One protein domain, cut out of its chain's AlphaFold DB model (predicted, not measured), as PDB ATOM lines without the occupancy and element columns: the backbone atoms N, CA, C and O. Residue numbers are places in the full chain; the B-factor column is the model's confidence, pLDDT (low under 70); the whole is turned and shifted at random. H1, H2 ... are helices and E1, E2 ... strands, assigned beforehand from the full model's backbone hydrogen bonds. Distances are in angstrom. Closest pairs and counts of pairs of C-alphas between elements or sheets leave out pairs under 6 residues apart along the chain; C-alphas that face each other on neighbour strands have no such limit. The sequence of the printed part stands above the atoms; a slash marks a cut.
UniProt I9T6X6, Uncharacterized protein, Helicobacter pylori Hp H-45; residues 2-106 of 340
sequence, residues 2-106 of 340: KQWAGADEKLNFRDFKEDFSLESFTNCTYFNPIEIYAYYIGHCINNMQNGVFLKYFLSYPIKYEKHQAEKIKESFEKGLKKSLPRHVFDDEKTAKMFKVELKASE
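What this domain is: This is residues 2 to 106 of the 340 residues of an uncharacterized protein of Helicobacter pylori Hp H-45 (UniProt I9T6X6). Two crossed helices, H2 and H3, pack together in the middle, with a small two-stranded sheet, E3 and E4, along H3; at one end of the long axis is the hairpin E1 and E2, its tip at residues 14 to 19 sticking out. The short H4 and H5 lie at the other end. The printed part has 105 residues, in the order H1 E1 E2 H2 E3 H3 H4 H5 E4, class mixed; E1 and E2 are antiparallel, E3 and E4 parallel. It is only just compact, close to loose, with a radius of gyration of the C-alphas of 15.3 A and spans of 42 by 35 by 23 A.

Where its parts are: H1, residues 2 to 7, begins at C-alpha 2 (156.678, 131.225, 140.253). E1 is residues 11 to 14, E2 19 to 22. H2, residues 33 to 45, is 18.3 A long; E3, 55 to 60, 16.2 A; H3, 66 to 83, 25.8 A. H4 is residues 86 to 89, H5 92 to 97. E4, residues 99 to 105, 18.0 A, ends at C-alpha 105 (152.422, 129.026, 127.100).

How they stand to each other: H2 and H3 touch, the closest C-alphas being those of Tyr 39 and Gly 79, 4.1 A, at a steep tilt of 49 degrees, the same way. E3, H3 H4 H5 and E4 form a strand-helix-strand unit, two parallel neighbour strands with helices between; N 56 and O 99 are 2.8 A apart. The closest C-alphas of H3 and E4, Glu 77 and Val 100, are 6.0 A apart. H4 and H5 only just touch, only at the corner, closest at C-alphas 89 and 95, 4.7 A. H1 is close to H3 but not clearly touching, closest at C-alphas 5 and 68, 7.4 A. In the hairpin, N 13 and O 20 are 2.8 A apart. Every O i to N i+4 pair is within hydrogen-bond range in H1, H2, H3 and H5; H4 is too short for one.

The domain as a whole: The C-alphas farthest apart, of Lys 17 and Lys 93, are 45.7 A apart. The printed part has no cut and no long link. pLDDT is under 70 at residues 2 to 3, 5 to 6, 14 to 16 and 61 to 64.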
ATOM      1  N   LYS A   2     157.473 132.152 141.080       64.62
ATOM      2  CA  LYS A   2     156.678 131.225 140.253       64.62
ATOM      3  C   LYS A   2     156.158 130.045 141.085       64.62
ATOM      4  O   LYS A   2     154.954 129.888 141.215       64.62
ATOM      5  N   GLN A   3     157.054 129.344 141.781       65.00
ATOM      6  CA  GLN A   3     156.694 128.263 142.709       65.00
ATOM      7  C   GLN A   3     155.667 128.690 143.777       65.00
ATOM      8  O   GLN A   3     154.688 127.988 143.971       65.00
ATOM      9  N   TRP A   4     155.821 129.867 144.400       73.38
ATOM     10  CA  TRP A   4     154.850 130.401 145.373       73.38
ATOM     11  C   TRP A   4     153.458 130.625 144.763       73.38
ATOM     12  O   TRP A   4     152.460 130.200 145.334       73.38
ATOM     13  N   ALA A   5     153.389 131.241 143.579       67.81
ATOM     14  CA  ALA A   5     152.119 131.490 142.900       67.81
ATOM     15  C   ALA A   5     151.441 130.219 142.380       67.81
ATOM     16  O   ALA A   5     150.220 130.191 142.278       67.81
ATOM     17  N   GLY A   6     152.224 129.190 142.045       67.19
ATOM     18  CA  GLY A   6     151.699 127.892 141.626       67.19
ATOM     19  C   GLY A   6     151.237 127.026 142.799       67.19
ATOM     20  O   GLY A   6     150.200 126.381 142.693       67.19
ATOM     21  N   ALA A   7     151.984 127.022 143.910       71.06
ATOM     22  CA  ALA A   7     151.642 126.256 145.109       71.06
ATOM     23  C   ALA A   7     150.433 126.841 145.856       71.06
ATOM     24  O   ALA A   7     149.688 126.098 146.480       71.06
ATOM     25  N   ASP A   8     150.238 128.162 145.776       77.06
ATOM     26  CA  ASP A   8     149.194 128.893 146.503       77.06
ATOM     27  C   ASP A   8     149.218 128.644 148.023       77.06
ATOM     28  O   ASP A   8     148.195 128.575 148.703       77.06
ATOM     29  N   GLU A   9     150.423 128.534 148.576       78.19
ATOM     30  CA  GLU A   9     150.648 128.316 150.000       78.19
ATOM     31  C   GLU A   9     151.128 129.594 150.691       78.19
ATOM     32  O   GLU A   9     151.778 130.462 150.095       78.19
ATOM     33  N   LYS A  10     150.814 129.703 151.984       82.31
ATOM     34  CA  LYS A  10     151.382 130.729 152.856       82.31
ATOM     35  C   LYS A  10     152.871 130.442 153.057       82.31
ATOM     36  O   LYS A  10     153.244 129.328 153.418       82.31
ATOM     37  N   LEU A  11     153.711 131.455 152.870       76.50
ATOM     38  CA  LEU A  11     155.157 131.358 153.059       76.50
ATOM     39  C   LEU A  11     155.608 132.272 154.189       76.50
ATOM     40  O   LEU A  11     155.191 133.422 154.273       76.50
ATOM     41  N   ASN A  12     156.498 131.775 155.038       78.50
ATOM     42  CA  ASN A  12     157.140 132.579 156.068       78.50
ATOM     43  C   ASN A  12     158.560 132.913 155.617       78.50
ATOM     44  O   ASN A  12     159.301 132.034 155.178       78.50
ATOM     45  N   PHE A  13     158.921 134.183 155.728       71.31
ATOM     46  CA  PHE A  13     160.222 134.721 155.371       71.31
ATOM     47  C   PHE A  13     160.824 135.433 156.572       71.31
ATOM     48  O   PHE A  13     160.110 135.871 157.468       71.31
ATOM     49  N   ARG A  14     162.143 135.581 156.551       61.88
ATOM     50  CA  ARG A  14     162.868 136.467 157.452       61.88
ATOM     51  C   ARG A  14     163.642 137.448 156.597       61.88
ATOM     52  O   ARG A  14     164.414 137.014 155.741       61.88
ATOM     53  N   ASP A  15     163.407 138.740 156.783       69.69
ATOM     54  CA  ASP A  15     164.303 139.746 156.220       69.69
ATOM     55  C   ASP A  15     165.525 139.934 157.144       69.69
ATOM     56  O   ASP A  15     165.736 139.184 158.096       69.69
ATOM     57  N   PHE A  16     166.379 140.921 156.887       67.19
ATOM     58  CA  PHE A  16     167.550 141.160 157.741       67.19
ATOM     59  C   PHE A  16     167.209 141.543 159.201       67.19
ATOM     60  O   PHE A  16     168.122 141.637 160.023       67.19
ATOM     61  N   LYS A  17     165.936 141.794 159.537       72.12
ATOM     62  CA  LYS A  17     165.472 142.332 160.824       72.12
ATOM     63  C   LYS A  17     164.393 141.476 161.490       72.12
ATOM     64  O   LYS A  17     164.521 141.197 162.679       72.12
ATOM     65  N   GLU A  18     163.360 141.060 160.768       75.19
ATOM     66  CA  GLU A  18     162.171 140.419 161.324       75.19
ATOM     67  C   GLU A  18     161.589 139.312 160.437       75.19
ATOM     68  O   GLU A  18     161.812 139.237 159.225       75.19
ATOM     69  N   ASP A  19     160.846 138.419 161.087       78.94
ATOM     70  CA  ASP A  19     160.074 137.383 160.419       78.94
ATOM     71  C   ASP A  19     158.753 137.988 159.925       78.94
ATOM     72  O   ASP A  19     158.044 138.663 160.673       78.94
ATOM     73  N   PHE A  20     158.384 137.717 158.676       79.31
ATOM     74  CA  PHE A  20     157.104 138.121 158.109       79.31
ATOM     75  C   PHE A  20     156.477 136.982 157.312       79.31
ATOM     76  O   PHE A  20     157.157 136.148 156.715       79.31
ATOM     77  N   SER A  21     155.148 136.946 157.287       80.00
ATOM     78  CA  SER A  21     154.414 135.938 156.534       80.00
ATOM     79  C   SER A  21     153.785 136.535 155.285       80.00
ATOM     80  O   SER A  21     153.030 137.505 155.361       80.00
ATOM     81  N   LEU A  22     154.055 135.914 154.149       83.06
ATOM     82  CA  LEU A  22     153.375 136.147 152.891       83.06
ATOM     83  C   LEU A  22     152.183 135.193 152.803       83.06
ATOM     84  O   LEU A  22     152.360 133.977 152.763       83.06
ATOM     85  N   GLU A  23     150.971 135.743 152.779       86.25
ATOM     86  CA  GLU A  23     149.753 134.959 152.547       86.25
ATOM     87  C   GLU A  23     149.812 134.192 151.219       86.25
ATOM     88  O   GLU A  23     150.647 134.480 150.358       86.25
ATOM     89  N   SER A  24     148.918 133.219 151.035       84.12
ATOM     90  CA  SER A  24     148.826 132.499 149.762       84.12
ATOM     91  C   SER A  24     148.635 133.459 148.588       84.12
ATOM     92  O   SER A  24     148.089 134.559 148.747       84.12
ATOM     93  N   PHE A  25     149.080 133.069 147.395       84.69
ATOM     94  CA  PHE A  25     149.011 133.951 146.238       84.69
ATOM     95  C   PHE A  25     147.584 134.412 145.966       84.69
ATOM     96  O   PHE A  25     147.397 135.596 145.718       84.69
ATOM     97  N   THR A  26     146.576 133.554 146.113       83.50
ATOM     98  CA  THR A  26     145.150 133.871 145.958       83.50
ATOM     99  C   THR A  26     144.654 134.887 146.988       83.50
ATOM    100  O   THR A  26     143.921 135.809 146.621       83.50
ATOM    101  N   ASN A  27     145.132 134.829 148.231       83.19
ATOM    102  CA  ASN A  27     144.683 135.708 149.322       83.19
ATOM    103  C   ASN A  27     145.587 136.929 149.556       83.19
ATOM    104  O   ASN A  27     145.249 137.834 150.319       83.19
ATOM    105  N   CYS A  28     146.723 136.999 148.866       82.12
ATOM    106  CA  CYS A  28     147.637 138.127 148.916       82.12
ATOM    107  C   CYS A  28     146.977 139.393 148.330       82.12
ATOM    108  O   CYS A  28     146.659 139.445 147.135       82.12
ATOM    109  N   THR A  29     146.757 140.405 149.177       75.38
ATOM    110  CA  THR A  29     146.112 141.684 148.809       75.38
ATOM    111  C   THR A  29     146.998 142.910 149.030       75.38
ATOM    112  O   THR A  29     146.877 143.875 148.279       75.38
ATOM    113  N   TYR A  30     147.887 142.885 150.029       74.25
ATOM    114  CA  TYR A  30     148.687 144.049 150.427       74.25
ATOM    115  C   TYR A  30     150.106 144.035 149.841       74.25
ATOM    116  O   TYR A  30     150.480 144.931 149.089       74.25
ATOM    117  N   PHE A  31     150.893 143.001 150.151       82.06
ATOM    118  CA  PHE A  31     152.272 142.858 149.686       82.06
ATOM    119  C   PHE A  31     152.347 141.750 148.638       82.06
ATOM    120  O   PHE A  31     152.416 140.581 149.001       82.06
ATOM    121  N   ASN A  32     152.294 142.120 147.352       86.88
ATOM    122  CA  ASN A  32     152.329 141.190 146.221       86.88
ATOM    123  C   ASN A  32     153.690 141.246 145.498       86.88
ATOM    124  O   ASN A  32     153.910 142.139 144.673       86.88
ATOM    125  N   PRO A  33     154.591 140.282 145.751       87.50
ATOM    126  CA  PRO A  33     155.897 140.214 145.106       87.50
ATOM    127  C   PRO A  33     155.863 140.205 143.570       87.50
ATOM    128  O   PRO A  33     156.766 140.759 142.947       87.50
ATOM    129  N   ILE A  34     154.819 139.647 142.937       88.62
ATOM    130  CA  ILE A  34     154.690 139.638 141.467       88.62
ATOM    131  C   ILE A  34     154.454 141.046 140.927       88.62
ATOM    132  O   ILE A  34     155.031 141.426 139.910       88.62
ATOM    133  N   GLU A  35     153.641 141.840 141.619       92.25
ATOM    134  CA  GLU A  35     153.406 143.235 141.253       92.25
ATOM    135  C   GLU A  35     154.684 144.076 141.390       92.25
ATOM    136  O   GLU A  35     155.002 144.871 140.504       92.25
ATOM    137  N   ILE A  36     155.445 143.862 142.470       90.81
ATOM    138  CA  ILE A  36     156.735 144.531 142.703       90.81
ATOM    139  C   ILE A  36     157.728 144.164 141.594       90.81
ATOM    140  O   ILE A  36     158.372 145.033 141.013       90.81
ATOM    141  N   TYR A  37     157.819 142.884 141.251       90.38
ATOM    142  CA  TYR A  37     158.671 142.415 140.164       90.38
ATOM    143  C   TYR A  37     158.289 143.022 138.810       90.38
ATOM    144  O   TYR A  37     159.155 143.515 138.089       90.38
ATOM    145  N   ALA A  38     156.994 143.065 138.490       92.75
ATOM    146  CA  ALA A  38     156.503 143.684 137.262       92.75
ATOM    147  C   ALA A  38     156.825 145.186 137.191       92.75
ATOM    148  O   ALA A  38     157.138 145.694 136.115       92.75
ATOM    149  N   TYR A  39     156.803 145.889 138.328       93.56
ATOM    150  CA  TYR A  39     157.254 147.279 138.413       93.56
ATOM    151  C   TYR A  39     158.736 147.433 138.045       93.56
ATOM    152  O   TYR A  39     159.082 148.299 137.240       93.56
ATOM    153  N   TYR A  40     159.611 146.579 138.585       92.44
ATOM    154  CA  TYR A  40     161.042 146.632 138.276       92.44
ATOM    155  C   TYR A  40     161.338 146.277 136.817       92.44
ATOM    156  O   TYR A  40     162.053 147.025 136.153       92.44
ATOM    157  N   ILE A  41     160.728 145.212 136.281       90.94
ATOM    158  CA  ILE A  41     160.850 144.876 134.851       90.94
ATOM    159  C   ILE A  41     160.403 146.049 133.982       90.94
ATOM    160  O   ILE A  41     161.065 146.387 133.000       90.94
ATOM    161  N   GLY A  42     159.279 146.673 134.337       91.81
ATOM    162  CA  GLY A  42     158.761 147.821 133.613       91.81
ATOM    163  C   GLY A  42     159.782 148.954 133.511       91.81
ATOM    164  O   GLY A  42     159.930 149.517 132.431       91.81
ATOM    165  N   HIS A  43     160.539 149.236 134.573       89.06
ATOM    166  CA  HIS A  43     161.639 150.212 134.538       89.06
ATOM    167  C   HIS A  43     162.838 149.760 133.708       89.06
ATOM    168  O   HIS A  43     163.443 150.575 133.017       89.06
ATOM    169  N   CYS A  44     163.189 148.475 133.747       88.25
ATOM    170  CA  CYS A  44     164.294 147.952 132.942       88.25
ATOM    171  C   CYS A  44     163.991 148.051 131.437       88.25
ATOM    172  O   CYS A  44     164.837 148.489 130.656       88.25
ATOM    173  N   ILE A  45     162.772 147.680 131.034       89.19
ATOM    174  CA  ILE A  45     162.354 147.655 129.626       89.19
ATOM    175  C   ILE A  45     162.089 149.068 129.099       89.19
ATOM    176  O   ILE A  45     162.508 149.393 127.986       89.19
ATOM    177  N   ASN A  46     161.388 149.901 129.876       89.12
ATOM    178  CA  ASN A  46     160.990 151.240 129.454       89.12
ATOM    179  C   ASN A  46     162.020 152.266 129.910       89.12
ATOM    180  O   ASN A  46     162.061 152.664 131.071       89.12
ATOM    181  N   ASN A  47     162.830 152.733 128.972       86.12
ATOM    182  CA  ASN A  47     163.858 153.722 129.243       86.12
ATOM    183  C   ASN A  47     164.049 154.632 128.023       86.12
ATOM    184  O   ASN A  47     163.440 154.436 126.973       86.12
ATOM    185  N   MET A  48     164.902 155.647 128.155       84.31
ATOM    186  CA  MET A  48     165.109 156.631 127.087       84.31
ATOM    187  C   MET A  48     165.692 156.039 125.794       84.31
ATOM    188  O   MET A  48     165.530 156.650 124.742       84.31
ATOM    189  N   GLN A  49     166.356 154.880 125.855       84.88
ATOM    190  CA  GLN A  49     166.932 154.210 124.684       84.88
ATOM    191  C   GLN A  49     165.902 153.323 123.971       84.88
ATOM    192  O   GLN A  49     165.827 153.337 122.746       84.88
ATOM    193  N   ASN A  50     165.077 152.596 124.731       81.56
ATOM    194  CA  ASN A  50     164.102 151.637 124.198       81.56
ATOM    195  C   ASN A  50     162.707 152.240 123.950       81.56
ATOM    196  O   ASN A  50     161.883 151.640 123.259       81.56
ATOM    197  N   GLY A  51     162.435 153.421 124.507       87.69
ATOM    198  CA  GLY A  51     161.125 154.061 124.471       87.69
ATOM    199  C   GLY A  51     160.151 153.501 125.510       87.69
ATOM    200  O   GLY A  51     160.541 152.861 126.488       87.69
ATOM    201  N   VAL A  52     158.861 153.788 125.306       88.00
ATOM    202  CA  VAL A  52     157.767 153.349 126.183       88.00
ATOM    203  C   VAL A  52     156.869 152.369 125.442       88.00
ATOM    204  O   VAL A  52     156.247 152.705 124.432       88.00
ATOM    205  N   PHE A  53     156.753 151.164 125.985       91.00
ATOM    206  CA  PHE A  53     155.843 150.136 125.518       91.00
ATOM    207  C   PHE A  53     154.519 150.227 126.273       91.00
ATOM    208  O   PHE A  53     154.466 150.403 127.490       91.00
ATOM    209  N   LEU A  54     153.421 150.079 125.539       91.88
ATOM    210  CA  LEU A  54     152.072 150.068 126.110       91.88
ATOM    211  C   LEU A  54     151.415 148.698 125.973       91.88
ATOM    212  O   LEU A  54     150.469 148.396 126.685       91.88
ATOM    213  N   LYS A  55     151.927 147.836 125.094       91.69
ATOM    214  CA  LYS A  55     151.376 146.504 124.888       91.69
ATOM    215  C   LYS A  55     152.373 145.440 125.324       91.69
ATOM    216  O   LYS A  55     153.445 145.328 124.740       91.69
ATOM    217  N   TYR A  56     151.968 144.642 126.302       90.81
ATOM    218  CA  TYR A  56     152.765 143.584 126.905       90.81
ATOM    219  C   TYR A  56     152.086 142.236 126.691       90.81
ATOM    220  O   TYR A  56     150.862 142.116 126.773       90.81
ATOM    221  N   PHE A  57     152.891 141.213 126.428       87.56
ATOM    222  CA  PHE A  57     152.425 139.842 126.291       87.56
ATOM    223  C   PHE A  57     153.090 138.992 127.358       87.56
ATOM    224  O   PHE A  57     154.315 138.965 127.443       87.56
ATOM    225  N   LEU A  58     152.279 138.307 128.152       85.00
ATOM    226  CA  LEU A  58     152.753 137.365 129.150       85.00
ATOM    227  C   LEU A  58     152.607 135.952 128.599       85.00
ATOM    228  O   LEU A  58     151.524 135.546 128.154       85.00
ATOM    229  N   SER A  59     153.706 135.214 128.645       77.81
ATOM    230  CA  SER A  59     153.652 133.763 128.637       77.81
ATOM    231  C   SER A  59     153.226 133.268 130.015       77.81
ATOM    232  O   SER A  59     153.594 133.869 131.025       77.81
ATOM    233  N   TYR A  60     152.452 132.188 130.072       70.50
ATOM    234  CA  TYR A  60     152.005 131.612 131.341       70.50
ATOM    235  C   TYR A  60     152.247 130.100 131.386       70.50
ATOM    236  O   TYR A  60     152.248 129.447 130.338       70.50
ATOM    237  N   PRO A  61     152.450 129.505 132.571       65.38
ATOM    238  CA  PRO A  61     152.614 128.061 132.671       65.38
ATOM    239  C   PRO A  61     151.277 127.367 132.389       65.38
ATOM    240  O   PRO A  61     150.248 127.749 132.943       65.38
ATOM    241  N   ILE A  62     151.287 126.313 131.566       65.31
ATOM    242  CA  ILE A  62     150.064 125.572 131.180       65.31
ATOM    243  C   ILE A  62     149.351 124.978 132.407       65.31
ATOM    244  O   ILE A  62     148.138 124.812 132.404       65.31
ATOM    245  N   LYS A  63     150.115 124.672 133.458       67.25
ATOM    246  CA  LYS A  63     149.647 124.005 134.679       67.25
ATOM    247  C   LYS A  63     148.835 124.913 135.616       67.25
ATOM    248  O   LYS A  63     148.287 124.405 136.584       67.25
ATOM    249  N   TYR A  64     148.789 126.226 135.378       69.81
ATOM    250  CA  TYR A  64     148.118 127.159 136.287       69.81
ATOM    251  C   TYR A  64     146.620 127.142 136.033       69.81
ATOM    252  O   TYR A  64     146.169 127.174 134.884       69.81
ATOM    253  N   GLU A  65     145.843 127.159 137.111       77.56
ATOM    254  CA  GLU A  65     144.412 127.356 136.969       77.56
ATOM    255  C   GLU A  65     144.122 128.746 136.400       77.56
ATOM    256  O   GLU A  65     144.857 129.715 136.618       77.56
ATOM    257  N   LYS A  66     143.003 128.862 135.679       80.75
ATOM    258  CA  LYS A  66     142.603 130.110 135.019       80.75
ATOM    259  C   LYS A  66     142.611 131.304 135.982       80.75
ATOM    260  O   LYS A  66     143.113 132.366 135.626       80.75
ATOM    261  N   HIS A  67     142.114 131.107 137.203       83.44
ATOM    262  CA  HIS A  67     142.044 132.160 138.214       83.44
ATOM    263  C   HIS A  67     143.442 132.635 138.664       83.44
ATOM    264  O   HIS A  67     143.659 133.832 138.849       83.44
ATOM    265  N   GLN A  68     144.420 131.726 138.769       83.56
ATOM    266  CA  GLN A  68     145.807 132.063 139.106       83.56
ATOM    267  C   GLN A  68     146.466 132.848 137.964       83.56
ATOM    268  O   GLN A  68     147.108 133.871 138.203       83.56
ATOM    269  N   ALA A  69     146.274 132.410 136.715       83.44
ATOM    270  CA  ALA A  69     146.813 133.091 135.537       83.44
ATOM    271  C   ALA A  69     146.236 134.511 135.376       83.44
ATOM    272  O   ALA A  69     146.974 135.457 135.085       83.44
ATOM    273  N   GLU A  70     144.936 134.681 135.621       88.25
ATOM    274  CA  GLU A  70     144.276 135.991 135.634       88.25
ATOM    275  C   GLU A  70     144.832 136.888 136.745       88.25
ATOM    276  O   GLU A  70     145.197 138.034 136.476       88.25
ATOM    277  N   LYS A  71     145.023 136.362 137.962       89.12
ATOM    278  CA  LYS A  71     145.625 137.134 139.057       89.12
ATOM    279  C   LYS A  71     147.068 137.562 138.754       89.12
ATOM    280  O   LYS A  71     147.464 138.679 139.101       89.12
ATOM    281  N   ILE A  72     147.863 136.722 138.084       88.94
ATOM    282  CA  ILE A  72     149.212 137.097 137.619       88.94
ATOM    283  C   ILE A  72     149.125 138.237 136.609       88.94
ATOM    284  O   ILE A  72     149.816 139.242 136.774       88.94
ATOM    285  N   LYS A  73     148.250 138.113 135.603       91.62
ATOM    286  CA  LYS A  73     148.010 139.171 134.614       91.62
ATOM    287  C   LYS A  73     147.664 140.494 135.301       91.62
ATOM    288  O   LYS A  73     148.300 141.500 135.006       91.62
ATOM    289  N   GLU A  74     146.717 140.490 136.235       92.44
ATOM    290  CA  GLU A  74     146.315 141.691 136.981       92.44
ATOM    291  C   GLU A  74     147.459 142.280 137.816       92.44
ATOM    292  O   GLU A  74     147.625 143.500 137.892       92.44
ATOM    293  N   SER A  75     148.272 141.422 138.436       92.38
ATOM    294  CA  SER A  75     149.451 141.842 139.204       92.38
ATOM    295  C   SER A  75     150.479 142.532 138.300       92.38
ATOM    296  O   SER A  75     151.004 143.590 138.649       92.38
ATOM    297  N   PHE A  76     150.715 141.987 137.103       93.44
ATOM    298  CA  PHE A  76     151.570 142.609 136.092       93.44
ATOM    299  C   PHE A  76     150.989 143.920 135.559       93.44
ATOM    300  O   PHE A  76     151.727 144.893 135.427       93.44
ATOM    301  N   GLU A  77     149.680 143.983 135.298       94.38
ATOM    302  CA  GLU A  77     149.003 145.221 134.887       94.38
ATOM    303  C   GLU A  77     149.217 146.334 135.911       94.38
ATOM    304  O   GLU A  77     149.571 147.451 135.533       94.38
ATOM    305  N   LYS A  78     149.066 146.031 137.206       93.69
ATOM    306  CA  LYS A  78     149.309 146.996 138.288       93.69
ATOM    307  C   LYS A  78     150.776 147.422 138.359       93.69
ATOM    308  O   LYS A  78     151.045 148.622 138.410       93.69
ATOM    309  N   GLY A  79     151.708 146.470 138.330       94.06
ATOM    310  CA  GLY A  79     153.144 146.744 138.434       94.06
ATOM    311  C   GLY A  79     153.682 147.564 137.259       94.06
ATOM    312  O   GLY A  79     154.273 148.622 137.467       94.06
ATOM    313  N   LEU A  80     153.388 147.145 136.024       94.56
ATOM    314  CA  LEU A  80     153.792 147.852 134.799       94.56
ATOM    315  C   LEU A  80     153.134 149.231 134.690       94.56
ATOM    316  O   LEU A  80     153.754 150.196 134.256       94.56
ATOM    317  N   LYS A  81     151.877 149.372 135.125       93.00
ATOM    318  CA  LYS A  81     151.232 150.688 135.165       93.00
ATOM    319  C   LYS A  81     151.943 151.634 136.137       93.00
ATOM    320  O   LYS A  81     152.061 152.821 135.844       93.00
ATOM    321  N   LYS A  82     152.431 151.120 137.272       93.19
ATOM    322  CA  LYS A  82     153.200 151.894 138.261       93.19
ATOM    323  C   LYS A  82     154.605 152.262 137.780       93.19
ATOM    324  O   LYS A  82     155.134 153.263 138.257       93.19
ATOM    325  N   SER A  83     155.212 151.484 136.882       92.88
ATOM    326  CA  SER A  83     156.552 151.789 136.355       92.88
ATOM    327  C   SER A  83     156.539 152.920 135.324       92.88
ATOM    328  O   SER A  83     157.566 153.543 135.081       92.88
ATOM    329  N   LEU A  84     155.387 153.194 134.708       91.62
ATOM    330  CA  LEU A  84     155.249 154.215 133.674       91.62
ATOM    331  C   LEU A  84     154.935 155.605 134.261       91.62
ATOM    332  O   LEU A  84     154.233 155.712 135.273       91.62
ATOM    333  N   PRO A  85     155.397 156.699 133.623       88.69
ATOM    334  CA  PRO A  85     155.020 158.052 134.021       88.69
ATOM    335  C   PRO A  85     153.502 158.240 133.988       88.69
ATOM    336  O   PRO A  85     152.851 157.856 133.019       88.69
ATOM    337  N   ARG A  86     152.937 158.899 135.008       86.06
ATOM    338  CA  ARG A  86     151.480 159.124 135.108       86.06
ATOM    339  C   ARG A  86     150.889 159.761 133.848       86.06
ATOM    340  O   ARG A  86     149.845 159.312 133.393       86.06
ATOM    341  N   HIS A  87     151.624 160.694 133.243       87.12
ATOM    342  CA  HIS A  87     151.228 161.403 132.027       87.12
ATOM    343  C   HIS A  87     150.945 160.497 130.817       87.12
ATOM    344  O   HIS A  87     150.200 160.890 129.927       87.12
ATOM    345  N   VAL A  88     151.475 159.266 130.786       85.19
ATOM    346  CA  VAL A  88     151.133 158.262 129.757       85.19
ATOM    347  C   VAL A  88     149.635 157.933 129.766       85.19
ATOM    348  O   VAL A  88     149.073 157.563 128.738       85.19
ATOM    349  N   PHE A  89     148.982 158.070 130.921       88.12
ATOM    350  CA  PHE A  89     147.580 157.716 131.123       88.12
ATOM    351  C   PHE A  89     146.633 158.919 131.144       88.12
ATOM    352  O   PHE A  89     145.429 158.713 131.284       88.12
ATOM    353  N   ASP A  90     147.150 160.142 130.996       87.94
ATOM    354  CA  ASP A  90     146.327 161.355 130.927       87.94
ATOM    355  C   ASP A  90     145.626 161.474 129.559       87.94
ATOM    356  O   ASP A  90     144.517 161.999 129.464       87.94
ATOM    357  N   ASP A  91     146.249 160.946 128.498       87.69
ATOM    358  CA  ASP A  91     145.666 160.864 127.159       87.69
ATOM    359  C   ASP A  91     144.833 159.584 126.986       87.69
ATOM    360  O   ASP A  91     145.329 158.461 127.108       87.69
ATOM    361  N   GLU A  92     143.555 159.743 126.633       86.44
ATOM    362  CA  GLU A  92     142.598 158.635 126.533       86.44
ATOM    363  C   GLU A  92     142.998 157.603 125.462       86.44
ATOM    364  O   GLU A  92     142.756 156.401 125.617       86.44
ATOM    365  N   LYS A  93     143.635 158.046 124.370       86.44
ATOM    366  CA  LYS A  93     144.099 157.154 123.299       86.44
ATOM    367  C   LYS A  93     145.252 156.279 123.790       86.44
ATOM    368  O   LYS A  93     145.219 155.064 123.597       86.44
ATOM    369  N   THR A  94     146.229 156.878 124.458       83.44
ATOM    370  CA  THR A  94     147.406 156.202 125.014       83.44
ATOM    371  C   THR A  94     147.012 155.271 126.165       83.44
ATOM    372  O   THR A  94     147.431 154.112 126.201       83.44
ATOM    373  N   ALA A  95     146.084 155.700 127.024       85.81
ATOM    374  CA  ALA A  95     145.505 154.866 128.072       85.81
ATOM    375  C   ALA A  95     144.800 153.615 127.509       85.81
ATOM    376  O   ALA A  95     144.976 152.521 128.043       85.81
ATOM    377  N   LYS A  96     144.060 153.737 126.395       90.19
ATOM    378  CA  LYS A  96     143.415 152.594 125.707       90.19
ATOM    379  C   LYS A  96     144.408 151.649 125.020       90.19
ATOM    380  O   LYS A  96     144.065 150.492 124.752       90.19
ATOM    381  N   MET A  97     145.610 152.130 124.701       89.31
ATOM    382  CA  MET A  97     146.681 151.305 124.138       89.31
ATOM    383  C   MET A  97     147.376 150.451 125.198       89.31
ATOM    384  O   MET A  97     147.903 149.396 124.837       89.31
ATOM    385  N   PHE A  98     147.353 150.865 126.471       93.25
ATOM    386  CA  PHE A  98     147.942 150.084 127.551       93.25
ATOM    387  C   PHE A  98     147.193 148.767 127.756       93.25
ATOM    388  O   PHE A  98     146.019 148.762 128.132       93.25
ATOM    389  N   LYS A  99     147.867 147.643 127.501       93.12
ATOM    390  CA  LYS A  99     147.304 146.298 127.634       93.12
ATOM    391  C   LYS A  99     148.370 145.303 128.047       93.12
ATOM    392  O   LYS A  99     149.457 145.279 127.473       93.12
ATOM    393  N   VAL A 100     148.000 144.416 128.956       92.25
ATOM    394  CA  VAL A 100     148.741 143.192 129.238       92.25
ATOM    395  C   VAL A 100     147.849 142.036 128.813       92.25
ATOM    396  O   VAL A 100     146.684 141.974 129.189       92.25
ATOM    397  N   GLU A 101     148.357 141.140 127.976       89.44
ATOM    398  CA  GLU A 101     147.583 140.021 127.433       89.44
ATOM    399  C   GLU A 101     148.312 138.702 127.711       89.44
ATOM    400  O   GLU A 101     149.508 138.579 127.446       89.44
ATOM    401  N   LEU A 102     147.586 137.700 128.217       82.06
ATOM    402  CA  LEU A 102     148.053 136.312 128.238       82.06
ATOM    403  C   LEU A 102     147.977 135.783 126.806       82.06
ATOM    404  O   LEU A 102     146.905 135.837 126.200       82.06
ATOM    405  N   LYS A 103     149.099 135.328 126.239       75.62
ATOM    406  CA  LYS A 103     149.155 135.043 124.793       75.62
ATOM    407  C   LYS A 103     149.441 133.597 124.432       75.62
ATOM    408  O   LYS A 103     148.828 133.084 123.501       75.62
ATOM    409  N   ALA A 104     150.378 132.964 125.119       70.38
ATOM    410  CA  ALA A 104     150.784 131.596 124.840       70.38
ATOM    411  C   ALA A 104     151.403 130.974 126.092       70.38
ATOM    412  O   ALA A 104     151.730 131.684 127.047       70.38
ATOM    413  N   SER A 105     151.590 129.656 126.083       71.31
ATOM    414  CA  SER A 105     152.422 129.026 127.100       71.31
ATOM    415  C   SER A 105     153.874 129.486 126.983       71.31
ATOM    416  O   SER A 105     154.314 129.930 125.916       71.31
ATOM    417  N   GLU A 106     154.632 129.382 128.070       71.31
ATOM    418  CA  GLU A 106     156.086 129.614 128.055       71.31
ATOM    419  C   GLU A 106     156.776 128.729 127.015       71.31
ATOM    420  O   GLU A 106     157.483 129.245 126.152       71.31
TER     421      GLU A 106